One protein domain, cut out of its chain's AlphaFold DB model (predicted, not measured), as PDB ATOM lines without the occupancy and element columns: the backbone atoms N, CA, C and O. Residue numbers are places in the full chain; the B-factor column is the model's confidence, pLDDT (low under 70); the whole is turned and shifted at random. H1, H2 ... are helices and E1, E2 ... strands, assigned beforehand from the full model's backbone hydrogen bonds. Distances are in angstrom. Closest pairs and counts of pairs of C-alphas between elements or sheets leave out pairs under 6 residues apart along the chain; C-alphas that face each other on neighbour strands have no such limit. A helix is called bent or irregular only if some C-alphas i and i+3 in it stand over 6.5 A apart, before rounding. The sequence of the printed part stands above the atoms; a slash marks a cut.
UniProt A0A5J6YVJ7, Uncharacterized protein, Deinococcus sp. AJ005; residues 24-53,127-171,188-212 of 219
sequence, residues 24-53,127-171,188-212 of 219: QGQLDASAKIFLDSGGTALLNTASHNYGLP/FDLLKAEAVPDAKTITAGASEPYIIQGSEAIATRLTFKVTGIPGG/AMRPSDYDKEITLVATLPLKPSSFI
ATOM      1  N   GLN A  24     -64.527 175.299   4.398       91.44
ATOM      2  CA  GLN A  24     -63.156 175.692   4.711       91.44
ATOM      3  C   GLN A  24     -62.857 177.133   4.273       91.44
ATOM      4  O   GLN A  24     -62.166 177.854   4.986       91.44
ATOM      5  N   GLY A  25     -63.419 177.585   3.147       91.88
ATOM      6  CA  GLY A  25     -63.230 178.954   2.668       91.88
ATOM      7  C   GLY A  25     -63.887 179.986   3.587       91.88
ATOM      8  O   GLY A  25     -63.317 181.045   3.848       91.88
ATOM      9  N   GLN A  26     -65.063 179.666   4.131       93.94
ATOM     10  CA  GLN A  26     -65.710 180.489   5.151       93.94
ATOM     11  C   GLN A  26     -64.927 180.486   6.464       93.94
ATOM     12  O   GLN A  26     -64.789 181.538   7.089       93.94
ATOM     13  N   LEU A  27     -64.374 179.340   6.862       94.06
ATOM     14  CA  LEU A  27     -63.582 179.229   8.082       94.06
ATOM     15  C   LEU A  27     -62.274 180.027   8.000       94.06
ATOM     16  O   LEU A  27     -61.951 180.754   8.938       94.06
ATOM     17  N   ASP A  28     -61.575 179.961   6.865       95.94
ATOM     18  CA  ASP A  28     -60.370 180.754   6.590       95.94
ATOM     19  C   ASP A  28     -60.675 182.258   6.598       95.94
ATOM     20  O   ASP A  28     -59.940 183.052   7.190       95.94
ATOM     21  N   ALA A  29     -61.793 182.670   5.995       96.19
ATOM     22  CA  ALA A  29     -62.224 184.064   6.016       96.19
ATOM     23  C   ALA A  29     -62.570 184.537   7.439       96.19
ATOM     24  O   ALA A  29     -62.149 185.621   7.848       96.19
ATOM     25  N   SER A  30     -63.275 183.718   8.224       96.19
ATOM     26  CA  SER A  30     -63.564 184.013   9.630       96.19
ATOM     27  C   SER A  30     -62.288 184.113  10.470       96.19
ATOM     28  O   SER A  30     -62.143 185.025  11.283       96.19
ATOM     29  N   ALA A  31     -61.340 183.201  10.253       96.69
ATOM     30  CA  ALA A  31     -60.033 183.202  10.894       96.69
ATOM     31  C   ALA A  31     -59.252 184.480  10.588       96.69
ATOM     32  O   ALA A  31     -58.702 185.103  11.497       96.69
ATOM     33  N   LYS A  32     -59.249 184.909   9.322       95.50
ATOM     34  CA  LYS A  32     -58.594 186.147   8.911       95.50
ATOM     35  C   LYS A  32     -59.219 187.375   9.576       95.50
ATOM     36  O   LYS A  32     -58.482 188.182  10.131       95.50
ATOM     37  N   ILE A  33     -60.549 187.487   9.603       94.81
ATOM     38  CA  ILE A  33     -61.237 188.589  10.301       94.81
ATOM     39  C   ILE A  33     -60.877 188.599  11.792       94.81
ATOM     40  O   ILE A  33     -60.604 189.658  12.358       94.81
ATOM     41  N   PHE A  34     -60.840 187.428  12.432       94.75
ATOM     42  CA  PHE A  34     -60.464 187.309  13.840       94.75
ATOM     43  C   PHE A  34     -59.032 187.797  14.103       94.75
ATOM     44  O   PHE A  34     -58.808 188.532  15.062       94.75
ATOM     45  N   LEU A  35     -58.070 187.436  13.248       94.06
ATOM     46  CA  LEU A  35     -56.686 187.911  13.352       94.06
ATOM     47  C   LEU A  35     -56.571 189.420  13.086       94.06
ATOM     48  O   LEU A  35     -55.992 190.136  13.901       94.06
ATOM     49  N   ASP A  36     -57.155 189.907  11.987       90.88
ATOM     50  CA  ASP A  36     -57.053 191.305  11.542       90.88
ATOM     51  C   ASP A  36     -57.720 192.283  12.527       90.88
ATOM     52  O   ASP A  36     -57.302 193.432  12.650       90.88
ATOM     53  N   SER A  37     -58.739 191.829  13.263       87.88
ATOM     54  CA  SER A  37     -59.416 192.613  14.308       87.88
ATOM     55  C   SER A  37     -58.730 192.554  15.680       87.88
ATOM     56  O   SER A  37     -59.228 193.140  16.641       87.88
ATOM     57  N   GLY A  38     -57.600 191.846  15.803       88.19
ATOM     58  CA  GLY A  38     -56.893 191.666  17.074       88.19
ATOM     59  C   GLY A  38     -57.580 190.699  18.044       88.19
ATOM     60  O   GLY A  38     -57.288 190.720  19.242       88.19
ATOM     61  N   GLY A  39     -58.471 189.829  17.555       89.62
ATOM     62  CA  GLY A  39     -59.228 188.865  18.360       89.62
ATOM     63  C   GLY A  39     -58.354 187.911  19.178       89.62
ATOM     64  O   GLY A  39     -58.764 187.447  20.242       89.62
ATOM     65  N   THR A  40     -57.107 187.686  18.763       91.12
ATOM     66  CA  THR A  40     -56.112 186.903  19.512       91.12
ATOM     67  C   THR A  40     -55.840 187.452  20.912       91.12
ATOM     68  O   THR A  40     -55.515 186.672  21.806       91.12
ATOM     69  N   ALA A  41     -56.049 188.752  21.157       91.31
ATOM     70  CA  ALA A  41     -55.939 189.346  22.492       91.31
ATOM     71  C   ALA A  41     -56.916 188.724  23.511       91.31
ATOM     72  O   ALA A  41     -56.631 188.707  24.709       91.31
ATOM     73  N   LEU A  42     -58.044 188.170  23.050       89.88
ATOM     74  CA  LEU A  42     -59.014 187.463  23.897       89.88
ATOM     75  C   LEU A  42     -58.479 186.125  24.423       89.88
ATOM     76  O   LEU A  42     -59.034 185.567  25.365       89.88
ATOM     77  N   LEU A  43     -57.401 185.617  23.822       90.56
ATOM     78  CA  LEU A  43     -56.756 184.351  24.169       90.56
ATOM     79  C   LEU A  43     -55.484 184.563  25.002       90.56
ATOM     80  O   LEU A  43     -54.713 183.624  25.211       90.56
ATOM     81  N   ASN A  44     -55.248 185.794  25.470       90.69
ATOM     82  CA  ASN A  44     -54.153 186.099  26.379       90.69
ATOM     83  C   ASN A  44     -54.237 185.220  27.632       90.69
ATOM     84  O   ASN A  44     -55.301 184.978  28.199       90.69
ATOM     85  N   THR A  45     -53.077 184.782  28.097       87.75
ATOM     86  CA  THR A  45     -52.921 184.039  29.347       87.75
ATOM     87  C   THR A  45     -52.055 184.846  30.308       87.75
ATOM     88  O   THR A  45     -51.411 185.817  29.918       87.75
ATOM     89  N   ALA A  46     -51.965 184.419  31.570       84.94
ATOM     90  CA  ALA A  46     -51.061 185.057  32.530       84.94
ATOM     91  C   ALA A  46     -49.581 185.027  32.084       84.94
ATOM     92  O   ALA A  46     -48.792 185.860  32.526       84.94
ATOM     93  N   SER A  47     -49.195 184.074  31.225       84.12
ATOM     94  CA  SER A  47     -47.811 183.883  30.777       84.12
ATOM     95  C   SER A  47     -47.538 184.362  29.347       84.12
ATOM     96  O   SER A  47     -46.382 184.640  29.031       84.12
ATOM     97  N   HIS A  48     -48.564 184.492  28.502       87.88
ATOM     98  CA  HIS A  48     -48.422 184.820  27.080       87.88
ATOM     99  C   HIS A  48     -49.475 185.823  26.619       87.88
ATOM    100  O   HIS A  48     -50.670 185.627  26.844       87.88
ATOM    101  N   ASN A  49     -49.007 186.852  25.915       92.56
ATOM    102  CA  ASN A  49     -49.840 187.836  25.241       92.56
ATOM    103  C   ASN A  49     -49.821 187.561  23.737       92.56
ATOM    104  O   ASN A  49     -48.750 187.411  23.151       92.56
ATOM    105  N   TYR A  50     -50.995 187.563  23.125       91.69
ATOM    106  CA  TYR A  50     -51.215 187.394  21.695       91.69
ATOM    107  C   TYR A  50     -51.879 188.623  21.067       91.69
ATOM    108  O   TYR A  50     -52.357 188.545  19.939       91.69
ATOM    109  N   GLY A  51     -51.935 189.753  21.780       92.88
ATOM    110  CA  GLY A  51     -52.452 191.003  21.228       92.88
ATOM    111  C   GLY A  51     -51.652 191.474  20.016       92.88
ATOM    112  O   GLY A  51     -50.476 191.126  19.866       92.88
ATOM    113  N   LEU A  52     -52.300 192.271  19.161       92.12
ATOM    114  CA  LEU A  52     -51.687 192.785  17.940       92.12
ATOM    115  C   LEU A  52     -50.356 193.489  18.276       92.12
ATOM    116  O   LEU A  52     -50.319 194.288  19.221       92.12
ATOM    117  N   PRO A  53     -49.252 193.191  17.570       94.75
ATOM    118  CA  PRO A  53     -47.963 193.760  17.906       94.75
ATOM    119  C   PRO A  53     -47.869 195.199  17.395       94.75
ATOM    120  O   PRO A  53     -47.492 195.446  16.251       94.75
ATOM    121  N   PHE A 127     -50.781 189.900  11.200       95.56
ATOM    122  CA  PHE A 127     -50.668 188.448  11.246       95.56
ATOM    123  C   PHE A 127     -50.968 187.857   9.869       95.56
ATOM    124  O   PHE A 127     -51.952 188.229   9.234       95.56
ATOM    125  N   ASP A 128     -50.151 186.900   9.436       95.25
ATOM    126  CA  ASP A 128     -50.469 186.044   8.297       95.25
ATOM    127  C   ASP A 128     -51.100 184.753   8.808       95.25
ATOM    128  O   ASP A 128     -50.476 184.005   9.568       95.25
ATOM    129  N   LEU A 129     -52.331 184.478   8.371       96.94
ATOM    130  CA  LEU A 129     -52.963 183.181   8.573       96.94
ATOM    131  C   LEU A 129     -52.226 182.135   7.730       96.94
ATOM    132  O   LEU A 129     -52.153 182.255   6.510       96.94
ATOM    133  N   LEU A 130     -51.709 181.099   8.383       97.31
ATOM    134  CA  LEU A 130     -51.091 179.951   7.719       97.31
ATOM    135  C   LEU A 130     -52.091 178.810   7.551       97.31
ATOM    136  O   LEU A 130     -52.062 178.103   6.545       97.31
ATOM    137  N   LYS A 131     -52.959 178.611   8.551       96.81
ATOM    138  CA  LYS A 131     -53.933 177.521   8.560       96.81
ATOM    139  C   LYS A 131     -55.091 177.798   9.515       96.81
ATOM    140  O   LYS A 131     -54.844 178.211  10.647       96.81
ATOM    141  N   ALA A 132     -56.320 177.491   9.112       97.12
ATOM    142  CA  ALA A 132     -57.462 177.373  10.014       97.12
ATOM    143  C   ALA A 132     -58.108 175.996   9.841       97.12
ATOM    144  O   ALA A 132     -58.319 175.553   8.723       97.12
ATOM    145  N   GLU A 133     -58.411 175.291  10.925       95.81
ATOM    146  CA  GLU A 133     -59.054 173.973  10.856       95.81
ATOM    147  C   GLU A 133     -60.027 173.807  12.009       95.81
ATOM    148  O   GLU A 133     -59.694 174.128  13.152       95.81
ATOM    149  N   ALA A 134     -61.207 173.248  11.750       95.56
ATOM    150  CA  ALA A 134     -62.083 172.832  12.834       95.56
ATOM    151  C   ALA A 134     -61.333 171.856  13.755       95.56
ATOM    152  O   ALA A 134     -60.649 170.936  13.300       95.56
ATOM    153  N   VAL A 135     -61.440 172.062  15.068       95.94
ATOM    154  CA  VAL A 135     -60.864 171.123  16.032       95.94
ATOM    155  C   VAL A 135     -61.550 169.763  15.836       95.94
ATOM    156  O   VAL A 135     -62.780 169.727  15.738       95.94
ATOM    157  N   PRO A 136     -60.798 168.644  15.786       91.00
ATOM    158  CA  PRO A 136     -61.392 167.322  15.628       91.00
ATOM    159  C   PRO A 136     -62.505 167.076  16.645       91.00
ATOM    160  O   PRO A 136     -62.367 167.410  17.822       91.00
ATOM    161  N   ASP A 137     -63.621 166.527  16.167       89.38
ATOM    162  CA  ASP A 137     -64.823 166.230  16.954       89.38
ATOM    163  C   ASP A 137     -65.520 167.430  17.617       89.38
ATOM    164  O   ASP A 137     -66.511 167.240  18.334       89.38
ATOM    165  N   ALA A 138     -65.081 168.665  17.341       91.75
ATOM    166  CA  ALA A 138     -65.776 169.856  17.800       91.75
ATOM    167  C   ALA A 138     -67.218 169.861  17.286       91.75
ATOM    168  O   ALA A 138     -67.504 169.597  16.115       91.75
ATOM    169  N   LYS A 139     -68.152 170.153  18.191       92.81
ATOM    170  CA  LYS A 139     -69.554 170.360  17.840       92.81
ATOM    171  C   LYS A 139     -69.772 171.837  17.558       92.81
ATOM    172  O   LYS A 139     -69.240 172.681  18.278       92.81
ATOM    173  N   THR A 140     -70.593 172.125  16.557       94.75
ATOM    174  CA  THR A 140     -71.133 173.467  16.363       94.75
ATOM    175  C   THR A 140     -71.896 173.888  17.613       94.75
ATOM    176  O   THR A 140     -72.674 173.108  18.171       94.75
ATOM    177  N   ILE A 141     -71.661 175.118  18.046       94.62
ATOM    178  CA  ILE A 141     -72.383 175.771  19.130       94.62
ATOM    179  C   ILE A 141     -73.155 176.969  18.585       94.62
ATOM    180  O   ILE A 141     -72.886 177.461  17.490       94.62
ATOM    181  N   THR A 142     -74.081 177.476  19.387       96.19
ATOM    182  CA  THR A 142     -74.697 178.783  19.171       96.19
ATOM    183  C   THR A 142     -73.954 179.807  20.023       96.19
ATOM    184  O   THR A 142     -73.916 179.666  21.244       96.19
ATOM    185  N   ALA A 143     -73.359 180.815  19.385       93.19
ATOM    186  CA  ALA A 143     -72.600 181.865  20.055       93.19
ATOM    187  C   ALA A 143     -73.474 182.640  21.051       93.19
ATOM    188  O   ALA A 143     -74.608 183.029  20.738       93.19
ATOM    189  N   GLY A 144     -72.926 182.868  22.245       91.50
ATOM    190  CA  GLY A 144     -73.593 183.560  23.341       91.50
ATOM    191  C   GLY A 144     -72.727 184.666  23.939       91.50
ATOM    192  O   GLY A 144     -71.900 185.272  23.267       91.50
ATOM    193  N   ALA A 145     -72.915 184.946  25.230       87.75
ATOM    194  CA  ALA A 145     -72.175 186.007  25.919       87.75
ATOM    195  C   ALA A 145     -70.660 185.728  26.042       87.75
ATOM    196  O   ALA A 145     -69.882 186.659  26.233       87.75
ATOM    197  N   SER A 146     -70.250 184.461  25.932       88.56
ATOM    198  CA  SER A 146     -68.851 184.026  26.000       88.56
ATOM    199  C   SER A 146     -68.056 184.337  24.726       88.56
ATOM    200  O   SER A 146     -66.829 184.378  24.766       88.56
ATOM    201  N   GLU A 147     -68.740 184.608  23.609       92.00
ATOM    202  CA  GLU A 147     -68.149 184.963  22.318       92.00
ATOM    203  C   GLU A 147     -68.540 186.402  21.941       92.00
ATOM    204  O   GLU A 147     -69.288 186.619  20.988       92.00
ATOM    205  N   PRO A 148     -68.043 187.424  22.665       88.31
ATOM    206  CA  PRO A 148     -68.518 188.806  22.537       88.31
ATOM    207  C   PRO A 148     -68.205 189.463  21.184       88.31
ATOM    208  O   PRO A 148     -68.624 190.587  20.943       88.31
ATOM    209  N   TYR A 149     -67.449 188.790  20.317       90.50
ATOM    210  CA  TYR A 149     -67.076 189.219  18.968       90.50
ATOM    211  C   TYR A 149     -67.927 188.554  17.874       90.50
ATOM    212  O   TYR A 149     -67.762 188.869  16.697       90.50
ATOM    213  N   ILE A 150     -68.836 187.646  18.242       94.44
ATOM    214  CA  ILE A 150     -69.747 186.954  17.330       94.44
ATOM    215  C   ILE A 150     -71.175 187.446  17.589       94.44
ATOM    216  O   ILE A 150     -71.593 187.616  18.734       94.44
ATOM    217  N   ILE A 151     -71.951 187.667  16.526       94.50
ATOM    218  CA  ILE A 151     -73.378 187.985  16.616       94.50
ATOM    219  C   ILE A 151     -74.083 186.848  17.363       94.50
ATOM    220  O   ILE A 151     -74.093 185.703  16.899       94.50
ATOM    221  N   GLN A 152     -74.698 187.175  18.502       94.31
ATOM    222  CA  GLN A 152     -75.422 186.212  19.336       94.31
ATOM    223  C   GLN A 152     -76.457 185.434  18.518       94.31
ATOM    224  O   GLN A 152     -77.158 186.000  17.678       94.31
ATOM    225  N   GLY A 153     -76.551 184.128  18.764       94.44
ATOM    226  CA  GLY A 153     -77.419 183.240  17.989       94.44
ATOM    227  C   GLY A 153     -76.778 182.680  16.714       94.44
ATOM    228  O   GLY A 153     -77.360 181.790  16.098       94.44
ATOM    229  N   SER A 154     -75.588 183.147  16.318       96.12
ATOM    230  CA  SER A 154     -74.869 182.593  15.163       96.12
ATOM    231  C   SER A 154     -74.228 181.247  15.484       96.12
ATOM    232  O   SER A 154     -73.783 181.002  16.604       96.12
ATOM    233  N   GLU A 155     -74.130 180.386  14.477       96.56
ATOM    234  CA  GLU A 155     -73.388 179.133  14.584       96.56
ATOM    235  C   GLU A 155     -71.879 179.388  14.593       96.56
ATOM    236  O   GLU A 155     -71.350 180.123  13.754       96.56
ATOM    237  N   ALA A 156     -71.187 178.748  15.528       96.50
ATOM    238  CA  ALA A 156     -69.748 178.846  15.688       96.50
ATOM    239  C   ALA A 156     -69.129 177.482  16.005       96.50
ATOM    240  O   ALA A 156     -69.810 176.567  16.470       96.50
ATOM    241  N   ILE A 157     -67.830 177.340  15.763       96.75
ATOM    242  CA  ILE A 157     -67.094 176.102  16.009       96.75
ATOM    243  C   ILE A 157     -65.702 176.389  16.570       96.75
ATOM    244  O   ILE A 157     -65.048 177.370  16.205       96.75
ATOM    245  N   ALA A 158     -65.235 175.515  17.461       96.94
ATOM    246  CA  ALA A 158     -63.856 175.547  17.923       96.94
ATOM    247  C   ALA A 158     -62.914 175.273  16.743       96.94
ATOM    248  O   ALA A 158     -63.005 174.238  16.083       96.94
ATOM    249  N   THR A 159     -62.006 176.207  16.498       97.25
ATOM    250  CA  THR A 159     -61.126 176.239  15.332       97.25
ATOM    251  C   THR A 159     -59.690 176.410  15.792       97.25
ATOM    252  O   THR A 159     -59.382 177.303  16.580       97.25
ATOM    253  N   ARG A 160     -58.802 175.549  15.304       97.44
ATOM    254  CA  ARG A 160     -57.358 175.685  15.443       97.44
ATOM    255  C   ARG A 160     -56.849 176.655  14.382       97.44
ATOM    256  O   ARG A 160     -57.050 176.432  13.195       97.44
ATOM    257  N   LEU A 161     -56.163 177.698  14.822       97.12
ATOM    258  CA  LEU A 161     -55.619 178.768  13.999       97.12
ATOM    259  C   LEU A 161     -54.107 178.756  14.119       97.12
ATOM    260  O   LEU A 161     -53.591 178.888  15.225       97.12
ATOM    261  N   THR A 162     -53.414 178.608  12.997       97.75
ATOM    262  CA  THR A 162     -51.960 178.732  12.902       97.75
ATOM    263  C   THR A 162     -51.631 179.999  12.135       97.75
ATOM    264  O   THR A 162     -52.113 180.183  11.016       97.75
ATOM    265  N   PHE A 163     -50.833 180.876  12.727       97.25
ATOM    266  CA  PHE A 163     -50.469 182.162  12.142       97.25
ATOM    267  C   PHE A 163     -49.045 182.557  12.527       97.25
ATOM    268  O   PHE A 163     -48.441 181.960  13.418       97.25
ATOM    269  N   LYS A 164     -48.513 183.578  11.862       96.62
ATOM    270  CA  LYS A 164     -47.224 184.199  12.198       96.62
ATOM    271  C   LYS A 164     -47.330 185.715  12.118       96.62
ATOM    272  O   LYS A 164     -48.205 186.231  11.423       96.62
ATOM    273  N   VAL A 165     -46.436 186.431  12.794       96.69
ATOM    274  CA  VAL A 165     -46.333 187.887  12.625       96.69
ATOM    275  C   VAL A 165     -45.793 188.196  11.230       96.69
ATOM    276  O   VAL A 165     -44.896 187.517  10.730       96.69
ATOM    277  N   THR A 166     -46.353 189.220  10.593       93.94
ATOM    278  CA  THR A 166     -45.972 189.666   9.250       93.94
ATOM    279  C   THR A 166     -45.728 191.170   9.205       93.94
ATOM    280  O   THR A 166     -46.052 191.905  10.140       93.94
ATOM    281  N   GLY A 167     -45.127 191.632   8.110       90.75
ATOM    282  CA  GLY A 167     -44.770 193.039   7.922       90.75
ATOM    283  C   GLY A 167     -43.646 193.521   8.842       90.75
ATOM    284  O   GLY A 167     -43.529 194.719   9.067       90.75
ATOM    285  N   ILE A 168     -42.838 192.605   9.391       93.94
ATOM    286  CA  ILE A 168     -41.689 192.940  10.242       93.94
ATOM    287  C   ILE A 168     -40.646 193.666   9.379       93.94
ATOM    288  O   ILE A 168     -40.173 193.082   8.397       93.94
ATOM    289  N   PRO A 169     -40.258 194.906   9.726       95.06
ATOM    290  CA  PRO A 169     -39.156 195.583   9.060       95.06
ATOM    291  C   PRO A 169     -37.873 194.746   9.096       95.06
ATOM    292  O   PRO A 169     -37.592 194.040  10.068       95.06
ATOM    293  N   GLY A 170     -37.096 194.816   8.013       91.62
ATOM    294  CA  GLY A 170     -35.810 194.126   7.913       91.62
ATOM    295  C   GLY A 170     -34.716 194.750   8.790       91.62
ATOM    296  O   GLY A 170     -34.950 195.678   9.561       91.62
ATOM    297  N   GLY A 171     -33.483 194.263   8.633       93.25
ATOM    298  CA  GLY A 171     -32.338 194.759   9.402       93.25
ATOM    299  C   GLY A 171     -32.380 194.308  10.863       93.25
ATOM    300  O   GLY A 171     -32.707 193.159  11.147       93.25
ATOM    301  N   ALA A 188     -49.528 193.751  23.929       93.06
ATOM    302  CA  ALA A 188     -48.959 193.318  22.662       93.06
ATOM    303  C   ALA A 188     -48.196 191.994  22.813       93.06
ATOM    304  O   ALA A 188     -47.625 191.684  23.871       93.06
ATOM    305  N   MET A 189     -48.164 191.227  21.725       95.19
ATOM    306  CA  MET A 189     -47.321 190.047  21.609       95.19
ATOM    307  C   MET A 189     -45.849 190.400  21.830       95.19
ATOM    308  O   MET A 189     -45.362 191.449  21.394       95.19
ATOM    309  N   ARG A 190     -45.123 189.506  22.507       93.75
ATOM    310  CA  ARG A 190     -43.707 189.716  22.811       93.75
ATOM    311  C   ARG A 190     -42.859 189.591  21.539       93.75
ATOM    312  O   ARG A 190     -43.051 188.638  20.787       93.75
ATOM    313  N   PRO A 191     -41.845 190.456  21.342       95.44
ATOM    314  CA  PRO A 191     -40.944 190.376  20.185       95.44
ATOM    315  C   PRO A 191     -40.218 189.032  20.027       95.44
ATOM    316  O   PRO A 191     -39.783 188.678  18.939       95.44
ATOM    317  N   SER A 192     -40.067 188.260  21.106       94.06
ATOM    318  CA  SER A 192     -39.488 186.912  21.073       94.06
ATOM    319  C   SER A 192     -40.324 185.879  20.319       94.06
ATOM    320  O   SER A 192     -39.849 184.759  20.155       94.06
ATOM    321  N   ASP A 193     -41.556 186.216  19.933       94.38
ATOM    322  CA  ASP A 193     -42.490 185.299  19.278       94.38
ATOM    323  C   ASP A 193     -42.801 185.694  17.825       94.38
ATOM    324  O   ASP A 193     -43.547 184.991  17.152       94.38
ATOM    325  N   TYR A 194     -42.227 186.791  17.311       94.94
ATOM    326  CA  TYR A 194     -42.577 187.314  15.979       94.94
ATOM    327  C   TYR A 194     -42.040 186.452  14.829       94.94
ATOM    328  O   TYR A 194     -42.585 186.472  13.733       94.94
ATOM    329  N   ASP A 195     -40.983 185.683  15.075       90.94
ATOM    330  CA  ASP A 195     -40.381 184.745  14.125       90.94
ATOM    331  C   ASP A 195     -40.961 183.325  14.227       90.94
ATOM    332  O   ASP A 195     -40.479 182.412  13.555       90.94
ATOM    333  N   LYS A 196     -41.999 183.122  15.050       94.62
ATOM    334  CA  LYS A 196     -42.588 181.806  15.313       94.62
ATOM    335  C   LYS A 196     -43.938 181.638  14.632       94.62
ATOM    336  O   LYS A 196     -44.728 182.574  14.514       94.62
ATOM    337  N   GLU A 197     -44.228 180.395  14.268       97.00
ATOM    338  CA  GLU A 197     -45.594 179.960  13.995       97.00
ATOM    339  C   GLU A 197     -46.307 179.699  15.322       97.00
ATOM    340  O   GLU A 197     -45.823 178.957  16.180       97.00
ATOM    341  N   ILE A 198     -47.463 180.327  15.497       96.06
ATOM    342  CA  ILE A 198     -48.262 180.258  16.713       96.06
ATOM    343  C   ILE A 198     -49.560 179.546  16.376       96.06
ATOM    344  O   ILE A 198     -50.257 179.918  15.437       96.06
ATOM    345  N   THR A 199     -49.886 178.524  17.165       96.56
ATOM    346  CA  THR A 199     -51.145 177.789  17.052       96.56
ATOM    347  C   THR A 199     -52.016 178.052  18.271       96.56
ATOM    348  O   THR A 199     -51.609 177.752  19.391       96.56
ATOM    349  N   LEU A 200     -53.227 178.562  18.055       95.69
ATOM    350  CA  LEU A 200     -54.234 178.798  19.092       95.69
ATOM    351  C   LEU A 200     -55.547 178.104  18.734       95.69
ATOM    352  O   LEU A 200     -55.771 177.724  17.588       95.69
ATOM    353  N   VAL A 201     -56.427 177.941  19.720       96.19
ATOM    354  CA  VAL A 201     -57.808 177.505  19.492       96.19
ATOM    355  C   VAL A 201     -58.734 178.659  19.842       96.19
ATOM    356  O   VAL A 201     -58.662 179.189  20.948       96.19
ATOM    357  N   ALA A 202     -59.595 179.034  18.902       95.69
ATOM    358  CA  ALA A 202     -60.605 180.070  19.064       95.69
ATOM    359  C   ALA A 202     -61.969 179.546  18.612       95.69
ATOM    360  O   ALA A 202     -62.054 178.696  17.726       95.69
ATOM    361  N   THR A 203     -63.044 180.066  19.189       96.44
ATOM    362  CA  THR A 203     -64.393 179.810  18.681       96.44
ATOM    363  C   THR A 203     -64.662 180.773  17.535       96.44
ATOM    364  O   THR A 203     -64.706 181.974  17.752       96.44
ATOM    365  N   LEU A 204     -64.840 180.280  16.312       96.62
ATOM    366  CA  LEU A 204     -65.082 181.137  15.150       96.62
ATOM    367  C   LEU A 204     -66.482 180.924  14.587       96.62
ATOM    368  O   LEU A 204     -66.964 179.789  14.595       96.62
ATOM    369  N   PRO A 205     -67.140 181.977  14.073       96.38
ATOM    370  CA  PRO A 205     -68.408 181.797  13.397       96.38
ATOM    371  C   PRO A 205     -68.209 181.014  12.099       96.38
ATOM    372  O   PRO A 205     -67.251 181.248  11.358       96.38
ATOM    373  N   LEU A 206     -69.166 180.140  11.785       95.06
ATOM    374  CA  LEU A 206     -69.170 179.411  10.514       95.06
ATOM    375  C   LEU A 206     -69.352 180.346   9.312       95.06
ATOM    376  O   LEU A 206     -68.973 179.986   8.209       95.06
ATOM    377  N   LYS A 207     -69.904 181.549   9.524       95.06
ATOM    378  CA  LYS A 207     -70.085 182.578   8.495       95.06
ATOM    379  C   LYS A 207     -69.280 183.836   8.846       95.06
ATOM    380  O   LYS A 207     -69.525 184.411   9.906       95.06
ATOM    381  N   PRO A 208     -68.420 184.352   7.950       93.75
ATOM    382  CA  PRO A 208     -67.648 185.578   8.193       93.75
ATOM    383  C   PRO A 208     -68.512 186.808   8.503       93.75
ATOM    384  O   PRO A 208     -68.130 187.674   9.282       93.75
ATOM    385  N   SER A 209     -69.722 186.880   7.944       93.81
ATOM    386  CA  SER A 209     -70.673 187.967   8.212       93.81
ATOM    387  C   SER A 209     -71.241 187.966   9.638       93.81
ATOM    388  O   SER A 209     -71.978 188.879   9.991       93.81
ATOM    389  N   SER A 210     -70.957 186.933  10.436       94.75
ATOM    390  CA  SER A 210     -71.430 186.803  11.816       94.75
ATOM    391  C   SER A 210     -70.477 187.408  12.848       94.75
ATOM    392  O   SER A 210     -70.739 187.274  14.040       94.75
ATOM    393  N   PHE A 211     -69.393 188.075  12.446       92.88
ATOM    394  CA  PHE A 211     -68.633 188.914  13.374       92.88
ATOM    395  C   PHE A 211     -69.415 190.179  13.725       92.88
ATOM    396  O   PHE A 211     -70.063 190.785  12.871       92.88
ATOM    397  N   ILE A 212     -69.327 190.602  14.986       86.19
ATOM    398  CA  ILE A 212     -69.754 191.947  15.366       86.19
ATOM    399  C   ILE A 212     -68.742 192.916  14.742       86.19
ATOM    400  O   ILE A 212     -67.541 192.752  14.975       86.19
TER     401      ILE A 212
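AT A GLANCE: This is residues 24 to 53, 127 to 171 and 188 to 212 of the 219 residues of an uncharacterized protein of Deinococcus sp. AJ005 (UniProt A0A5J6YVJ7). A strongly twisted sheet of three bent strands has helix H1 packed on one face; the long loop of residues 135 to 154 lies at one end, residues 167 to 171 at the other. The printed part has 100 residues, under half in named elements, ordered H1 H2 E1 E2 E3: mixed class, two layers, antiparallel sheet E1 - E2 - E3. It is compact, radius of gyration of the C-alphas 13.6 A, spanning 46 by 28 by 25 A.

IN THESE COORDINATES: H1, residues 24 to 36, runs 18.1 A from C-alpha 24 at (-63.156, 175.692, 4.711). H2 is residues 39 to 43, E1 127 to 134, E2 155 to 166, 29.9 A long. E3, residues 198 to 205, ends with C-alpha 205 at (-68.408, 181.797, 13.397).

HOW THE PARTS SIT: Within hydrogen-bond range are N 160 and O 133, 2.7 A, in the hairpin E1 and E2, and N 159 and O 202, 2.8 A, between E2 and E3. H1 is on the sheet; its closest C-alphas with E1 are Asp 28 and Ala 132, 5.6 A. H2 only grazes the sheet. In H1 every O i to N i+4 pair is within range; in H2 0 of 1, but 2 of 2 O i to N i+3 pairs.

THE WHOLE: The printed part has two cuts: across the first, with 73 residues not printed, C-alphas 53 and 127 are 8.9 A apart, and across the second, with 16 residues not printed, C-alphas 171 and 188 are 21.3 A apart. The E1 to E2 link is long. No printed residue is under 70 in pLDDT.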